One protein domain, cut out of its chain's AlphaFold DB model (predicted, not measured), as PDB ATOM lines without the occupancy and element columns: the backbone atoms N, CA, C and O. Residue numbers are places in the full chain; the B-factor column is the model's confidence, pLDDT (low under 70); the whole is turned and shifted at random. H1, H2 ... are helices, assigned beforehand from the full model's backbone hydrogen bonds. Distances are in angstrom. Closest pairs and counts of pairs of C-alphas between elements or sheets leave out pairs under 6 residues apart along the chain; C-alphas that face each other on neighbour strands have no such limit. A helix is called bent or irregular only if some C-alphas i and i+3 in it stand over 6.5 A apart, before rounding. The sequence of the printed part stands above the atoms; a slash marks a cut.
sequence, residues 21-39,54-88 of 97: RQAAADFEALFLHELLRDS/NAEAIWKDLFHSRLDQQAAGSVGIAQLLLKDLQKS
ATOM      1  N   ARG A  21      -0.114  52.376 -34.407       84.00
ATOM      2  CA  ARG A  21       0.287  51.177 -35.158       84.00
ATOM      3  C   ARG A  21       1.781  50.907 -35.046       84.00
ATOM      4  O   ARG A  21       2.151  49.765 -34.814       84.00
ATOM      5  N   GLN A  22       2.608  51.944 -35.186       86.94
ATOM      6  CA  GLN A  22       4.055  51.815 -35.034       86.94
ATOM      7  C   GLN A  22       4.407  51.330 -33.625       86.94
ATOM      8  O   GLN A  22       5.097  50.332 -33.490       86.94
ATOM      9  N   ALA A  23       3.844  51.954 -32.587       88.00
ATOM     10  CA  ALA A  23       4.076  51.538 -31.206       88.00
ATOM     11  C   ALA A  23       3.616  50.093 -30.930       88.00
ATOM     12  O   ALA A  23       4.279  49.365 -30.198       88.00
ATOM     13  N   ALA A  24       2.499  49.660 -31.526       88.88
ATOM     14  CA  ALA A  24       2.024  48.283 -31.403       88.88
ATOM     15  C   ALA A  24       2.944  47.278 -32.123       88.88
ATOM     16  O   ALA A  24       3.171  46.189 -31.601       88.88
ATOM     17  N   ALA A  25       3.496  47.643 -33.285       88.62
ATOM     18  CA  ALA A  25       4.490  46.836 -33.991       88.62
ATOM     19  C   ALA A  25       5.814  46.758 -33.215       88.62
ATOM     20  O   ALA A  25       6.362  45.674 -33.045       88.62
ATOM     21  N   ASP A  26       6.289  47.879 -32.670       88.25
ATOM     22  CA  ASP A  26       7.496  47.919 -31.839       88.25
ATOM     23  C   ASP A  26       7.326  47.060 -30.571       88.25
ATOM     24  O   ASP A  26       8.246  46.352 -30.162       88.25
ATOM     25  N   PHE A  27       6.129  47.061 -29.973       90.50
ATOM     26  CA  PHE A  27       5.794  46.163 -28.868       90.50
ATOM     27  C   PHE A  27       5.839  44.688 -29.285       90.50
ATOM     28  O   PHE A  27       6.428  43.872 -28.579       90.50
ATOM     29  N   GLU A  28       5.244  44.338 -30.428       88.62
ATOM     30  CA  GLU A  28       5.276  42.968 -30.949       88.62
ATOM     31  C   GLU A  28       6.714  42.499 -31.211       88.62
ATOM     32  O   GLU A  28       7.043  41.373 -30.851       88.62
ATOM     33  N   ALA A  29       7.591  43.363 -31.731       89.38
ATOM     34  CA  ALA A  29       9.014  43.059 -31.893       89.38
ATOM     35  C   ALA A  29       9.681  42.689 -30.556       89.38
ATOM     36  O   ALA A  29      10.353  41.665 -30.459       89.38
ATOM     37  N   LEU A  30       9.471  43.495 -29.509       88.81
ATOM     38  CA  LEU A  30      10.028  43.231 -28.176       88.81
ATOM     39  C   LEU A  30       9.453  41.956 -27.552       88.81
ATOM     40  O   LEU A  30      10.169  41.198 -26.903       88.81
ATOM     41  N   PHE A  31       8.164  41.704 -27.762       89.81
ATOM     42  CA  PHE A  31       7.520  40.499 -27.265       89.81
ATOM     43  C   PHE A  31       8.068  39.240 -27.946       89.81
ATOM     44  O   PHE A  31       8.384  38.264 -27.269       89.81
ATOM     45  N   LEU A  32       8.232  39.269 -29.274       88.12
ATOM     46  CA  LEU A  32       8.859  38.178 -30.023       88.12
ATOM     47  C   LEU A  32      10.317  37.979 -29.615       88.12
ATOM     48  O   LEU A  32      10.763  36.837 -29.504       88.12
ATOM     49  N   HIS A  33      11.032  39.069 -29.334       87.62
ATOM     50  CA  HIS A  33      12.394  39.007 -28.828       87.62
ATOM     51  C   HIS A  33      12.489  38.187 -27.537       87.62
ATOM     52  O   HIS A  33      13.297  37.262 -27.455       87.62
ATOM     53  N   GLU A  34      11.632  38.478 -26.559       88.19
ATOM     54  CA  GLU A  34      11.646  37.763 -25.284       88.19
ATOM     55  C   GLU A  34      11.134  36.325 -25.429       88.19
ATOM     56  O   GLU A  34      11.743  35.393 -24.914       88.19
ATOM     57  N   LEU A  35      10.061  36.116 -26.200       88.31
ATOM     58  CA  LEU A  35       9.471  34.791 -26.402       88.31
ATOM     59  C   LEU A  35      10.452  33.807 -27.056       88.31
ATOM     60  O   LEU A  35      10.475  32.624 -26.723       88.31
ATOM     61  N   LEU A  36      11.245  34.288 -28.013       85.56
ATOM     62  CA  LEU A  36      12.187  33.468 -28.769       85.56
ATOM     63  C   LEU A  36      13.587  33.435 -28.137       85.56
ATOM     64  O   LEU A  36      14.463  32.747 -28.662       85.56
ATOM     65  N   ARG A  37      13.817  34.164 -27.035       84.94
ATOM     66  CA  ARG A  37      15.122  34.287 -26.365       84.94
ATOM     67  C   ARG A  37      15.672  32.920 -25.958       84.94
ATOM     68  O   ARG A  37      16.701  32.501 -26.484       84.94
ATOM     69  N   ASP A  38      14.916  32.186 -25.146       81.31
ATOM     70  CA  ASP A  38      15.319  30.875 -24.621       81.31
ATOM     71  C   ASP A  38      15.468  29.820 -25.735       81.31
ATOM     72  O   ASP A  38      16.353  28.962 -25.695       81.31
ATOM     73  N   SER A  39      14.628  29.904 -26.773       78.56
ATOM     74  CA  SER A  39      14.683  29.001 -27.932       78.56
ATOM     75  C   SER A  39      15.965  29.190 -28.747       78.56
ATOM     76  O   SER A  39      16.591  28.211 -29.152       78.56
ATOM     77  N   ASN A  54      32.818  37.628 -27.432       83.81
ATOM     78  CA  ASN A  54      31.969  38.810 -27.250       83.81
ATOM     79  C   ASN A  54      31.491  39.425 -28.581       83.81
ATOM     80  O   ASN A  54      30.340  39.838 -28.690       83.81
ATOM     81  N   ALA A  55      32.340  39.421 -29.613       84.81
ATOM     82  CA  ALA A  55      31.976  39.937 -30.932       84.81
ATOM     83  C   ALA A  55      30.833  39.134 -31.575       84.81
ATOM     84  O   ALA A  55      29.926  39.718 -32.168       84.81
ATOM     85  N   GLU A  56      30.846  37.808 -31.419       84.94
ATOM     86  CA  GLU A  56      29.774  36.947 -31.914       84.94
ATOM     87  C   GLU A  56      28.480  37.140 -31.116       84.94
ATOM     88  O   GLU A  56      27.408  37.178 -31.715       84.94
ATOM     89  N   ALA A  57      28.568  37.338 -29.796       83.25
ATOM     90  CA  ALA A  57      27.407  37.652 -28.961       83.25
ATOM     91  C   ALA A  57      26.721  38.957 -29.405       83.25
ATOM     92  O   ALA A  57      25.522  38.963 -29.667       83.25
ATOM     93  N   ILE A  58      27.493  40.032 -29.607       87.00
ATOM     94  CA  ILE A  58      26.961  41.311 -30.106       87.00
ATOM     95  C   ILE A  58      26.333  41.139 -31.493       87.00
ATOM     96  O   ILE A  58      25.260  41.676 -31.766       87.00
ATOM     97  N   TRP A  59      26.991  40.400 -32.392       88.25
ATOM     98  CA  TRP A  59      26.452  40.154 -33.727       88.25
ATOM     99  C   TRP A  59      25.131  39.376 -33.676       88.25
ATOM    100  O   TRP A  59      24.182  39.771 -34.354       88.25
ATOM    101  N   LYS A  60      25.046  38.327 -32.846       85.44
ATOM    102  CA  LYS A  60      23.816  37.554 -32.626       85.44
ATOM    103  C   LYS A  60      22.702  38.459 -32.106       85.44
ATOM    104  O   LYS A  60      21.614  38.438 -32.671       85.44
ATOM    105  N   ASP A  61      22.963  39.301 -31.112       85.31
ATOM    106  CA  ASP A  61      21.954  40.224 -30.573       85.31
ATOM    107  C   ASP A  61      21.425  41.191 -31.639       85.31
ATOM    108  O   ASP A  61      20.213  41.354 -31.800       85.31
ATOM    109  N   LEU A  62      22.323  41.790 -32.429       88.69
ATOM    110  CA  LEU A  62      21.942  42.678 -33.529       88.69
ATOM    111  C   LEU A  62      21.147  41.940 -34.615       88.69
ATOM    112  O   LEU A  62      20.184  42.486 -35.158       88.69
ATOM    113  N   PHE A  63      21.540  40.708 -34.934       88.62
ATOM    114  CA  PHE A  63      20.865  39.869 -35.917       88.62
ATOM    115  C   PHE A  63      19.447  39.505 -35.468       88.62
ATOM    116  O   PHE A  63      18.492  39.726 -36.214       88.62
ATOM    117  N   HIS A  64      19.291  39.030 -34.233       86.19
ATOM    118  CA  HIS A  64      17.987  38.694 -33.669       86.19
ATOM    119  C   HIS A  64      17.091  39.924 -33.552       86.19
ATOM    120  O   HIS A  64      15.957  39.878 -34.013       86.19
ATOM    121  N   SER A  65      17.619  41.057 -33.082       84.88
ATOM    122  CA  SER A  65      16.870  42.316 -33.022       84.88
ATOM    123  C   SER A  65      16.294  42.726 -34.387       84.88
ATOM    124  O   SER A  65      15.142  43.151 -34.482       84.88
ATOM    125  N   ARG A  66      17.063  42.552 -35.470       86.12
ATOM    126  CA  ARG A  66      16.610  42.845 -36.841       86.12
ATOM    127  C   ARG A  66      15.541  41.864 -37.319       86.12
ATOM    128  O   ARG A  66      14.582  42.296 -37.953       86.12
ATOM    129  N   LEU A  67      15.695  40.576 -37.016       87.00
ATOM    130  CA  LEU A  67      14.686  39.564 -37.332       87.00
ATOM    131  C   LEU A  67      13.374  39.826 -36.595       87.00
ATOM    132  O   LEU A  67      12.315  39.778 -37.214       87.00
ATOM    133  N   ASP A  68      13.442  40.160 -35.309       85.12
ATOM    134  CA  ASP A  68      12.267  40.433 -34.485       85.12
ATOM    135  C   ASP A  68      11.519  41.682 -35.001       85.12
ATOM    136  O   ASP A  68      10.296  41.669 -35.133       85.12
ATOM    137  N   GLN A  69      12.246  42.733 -35.407       84.00
ATOM    138  CA  GLN A  69      11.664  43.913 -36.066       84.00
ATOM    139  C   GLN A  69      11.035  43.598 -37.427       84.00
ATOM    140  O   GLN A  69      10.016  44.185 -37.781       84.00
ATOM    141  N   GLN A  70      11.625  42.692 -38.208       86.38
ATOM    142  CA  GLN A  70      11.063  42.274 -39.494       86.38
ATOM    143  C   GLN A  70       9.828  41.376 -39.318       86.38
ATOM    144  O   GLN A  70       8.921  41.411 -40.149       86.38
ATOM    145  N   ALA A  71       9.792  40.573 -38.253       82.38
ATOM    146  CA  ALA A  71       8.664  39.718 -37.900       82.38
ATOM    147  C   ALA A  71       7.510  40.496 -37.239       82.38
ATOM    148  O   ALA A  71       6.373  40.015 -37.221       82.38
ATOM    149  N   ALA A  72       7.764  41.698 -36.722       81.12
ATOM    150  CA  ALA A  72       6.735  42.572 -36.176       81.12
ATOM    151  C   ALA A  72       5.621  42.855 -37.198       81.12
ATOM    152  O   ALA A  72       5.869  43.154 -38.365       81.12
ATOM    153  N   GLY A  73       4.366  42.744 -36.765       71.75
ATOM    154  CA  GLY A  73       3.188  42.842 -37.621       71.75
ATOM    155  C   GLY A  73       2.837  41.568 -38.397       71.75
ATOM    156  O   GLY A  73       1.785  41.554 -39.037       71.75
ATOM    157  N   SER A  74       3.658  40.508 -38.354       76.50
ATOM    158  CA  SER A  74       3.361  39.231 -39.027       76.50
ATOM    159  C   SER A  74       2.613  38.225 -38.145       76.50
ATOM    160  O   SER A  74       1.862  37.404 -38.670       76.50
ATOM    161  N   VAL A  75       2.774  38.301 -36.817       81.56
ATOM    162  CA  VAL A  75       2.154  37.362 -35.862       81.56
ATOM    163  C   VAL A  75       0.742  37.815 -35.467       81.56
ATOM    164  O   VAL A  75      -0.093  36.998 -35.081       81.56
ATOM    165  N   GLY A  76       0.422  39.098 -35.655       82.62
ATOM    166  CA  GLY A  76      -0.924  39.644 -35.462       82.62
ATOM    167  C   GLY A  76      -1.155  40.260 -34.081       82.62
ATOM    168  O   GLY A  76      -2.256  40.741 -33.796       82.62
ATOM    169  N   ILE A  77      -0.134  40.269 -33.218       85.56
ATOM    170  CA  ILE A  77      -0.234  40.780 -31.844       85.56
ATOM    171  C   ILE A  77      -0.406  42.301 -31.870       85.56
ATOM    172  O   ILE A  77      -1.246  42.834 -31.142       85.56
ATOM    173  N   ALA A  78       0.298  43.000 -32.767       85.62
ATOM    174  CA  ALA A  78       0.130  44.437 -32.939       85.62
ATOM    175  C   ALA A  78      -1.308  44.814 -33.335       85.62
ATOM    176  O   ALA A  78      -1.840  45.811 -32.845       85.62
ATOM    177  N   GLN A  79      -1.972  44.025 -34.192       84.56
ATOM    178  CA  GLN A  79      -3.355  44.299 -34.598       84.56
ATOM    179  C   GLN A  79      -4.360  44.034 -33.474       84.56
ATOM    180  O   GLN A  79      -5.319  44.796 -33.337       84.56
ATOM    181  N   LEU A  80      -4.148  42.987 -32.669       86.94
ATOM    182  CA  LEU A  80      -4.977  42.715 -31.491       86.94
ATOM    183  C   LEU A  80      -4.864  43.853 -30.472       86.94
ATOM    184  O   LEU A  80      -5.882  44.410 -30.060       86.94
ATOM    185  N   LEU A  81      -3.636  44.270 -30.158       86.31
ATOM    186  CA  LEU A  81      -3.380  45.383 -29.247       86.31
ATOM    187  C   LEU A  81      -3.998  46.689 -29.763       86.31
ATOM    188  O   LEU A  81      -4.652  47.411 -29.013       86.31
ATOM    189  N   LEU A  82      -3.843  46.981 -31.057       86.69
ATOM    190  CA  LEU A  82      -4.439  48.161 -31.678       86.69
ATOM    191  C   LEU A  82      -5.966  48.166 -31.532       86.69
ATOM    192  O   LEU A  82      -6.544  49.198 -31.192       86.69
ATOM    193  N   LYS A  83      -6.611  47.017 -31.758       86.25
ATOM    194  CA  LYS A  83      -8.064  46.862 -31.653       86.25
ATOM    195  C   LYS A  83      -8.566  47.089 -30.224       86.25
ATOM    196  O   LYS A  83      -9.576  47.771 -30.040       86.25
ATOM    197  N   ASP A  84      -7.861  46.569 -29.224       85.12
ATOM    198  CA  ASP A  84      -8.225  46.748 -27.813       85.12
ATOM    199  C   ASP A  84      -8.012  48.190 -27.336       85.12
ATOM    200  O   ASP A  84      -8.853  48.750 -26.624       85.12
ATOM    201  N   LEU A  85      -6.926  48.831 -27.779       83.69
ATOM    202  CA  LEU A  85      -6.654  50.235 -27.477       83.69
ATOM    203  C   LEU A  85      -7.690  51.162 -28.115       83.69
ATOM    204  O   LEU A  85      -8.160  52.084 -27.454       83.69
ATOM    205  N   GLN A  86      -8.100  50.899 -29.356       83.31
ATOM    206  CA  GLN A  86      -9.174  51.651 -30.014       83.31
ATOM    207  C   GLN A  86     -10.503  51.509 -29.262       83.31
ATOM    208  O   GLN A  86     -11.146  52.508 -28.953       83.31
ATOM    209  N   LYS A  87     -10.866  50.283 -28.867       81.00
ATOM    210  CA  LYS A  87     -12.089  50.017 -28.096       81.00
ATOM    211  C   LYS A  87     -12.107  50.725 -26.733       81.00
ATOM    212  O   LYS A  87     -13.173  51.111 -26.265       81.00
ATOM    213  N   SER A  88     -10.943  50.884 -26.104       75.25
ATOM    214  CA  SER A  88     -10.794  51.555 -24.803       75.25
ATOM    215  C   SER A  88     -10.820  53.087 -24.903       75.25
ATOM    216  O   SER A  88     -11.186  53.760 -23.945       75.25
TER     217      SER A  88
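Overview. This is residues 21 to 39 and 54 to 88 of the 97 residues of an uncharacterized protein of Planctomycetes bacterium (UniProt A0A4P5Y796). The longest helix, H2, and the helix that follows it, H3, lie one after the other in a long, bent line, and H1 lies slantwise across the place where they join, packing on the last part of H2 and the first part of H3. Residues 54 to 60, the first part of H2, stick out free, away from H1 and H3. The printed part has 54 residues, with three named helices in the order H1, H2, H3 and no named strand; the class is all helix. It is loose, with a radius of gyration of the C-alphas of 13.0 A, and its C-alphas span 45 by 20 by 16 A, a rod whose length is made by H2 and H3.

Arrangement. H2, residues 54 to 71, touches H1, residues 21 to 35, with residues 64 to 71 alone. Their closest C-alphas are those of Ala 29 and Asp 68, 4.9 A apart. H1 and H2 run opposite ways at a steep tilt of 48 degrees, and their centres are 14.8 A apart. H3, residues 77 to 88, touches H1 with residues 77 to 82 alone. The closest C-alphas of H1 and H3 are those of Ala 24 and Ala 78, 4.6 A apart. These two helices also run opposite ways, at a steep tilt of 50 degrees, with 13.0 A from centre to centre. H2 and H3 are apart, though a tight link of five residues joins them. In H1, H2 and H3 every pair of O of residue i and N of residue i+4 is within hydrogen-bond range.

Along the chain. H2 has 18 residues and measures 25.6 A from C-alpha 54 at (31.969, 38.810, -27.250) to C-alpha 71 at (8.664, 39.718, -37.900). H1 has 15 residues and measures 20.7 A, beginning with C-alpha 21 at (0.287, 51.177, -35.158). H3 has 12 residues and measures 16.6 A, ending with C-alpha 88 at (-10.794, 51.555, -24.803).

Size, cuts and confidence. The two C-alphas farthest apart are those of Asn 54 and Lys 87, 45.5 A. The first and last printed C-alphas, of Arg 21 and Ser 88, are 15.2 A apart. Residues 40 to 53 are cut out and not printed, and C-alphas 39 and 54 are 19.9 A apart across this cut, which lies in the link between H1 and H2. Residues 54 to 60 of H2 stand free. The mean pLDDT of the printed part is 85.2, and no printed residue is under 70.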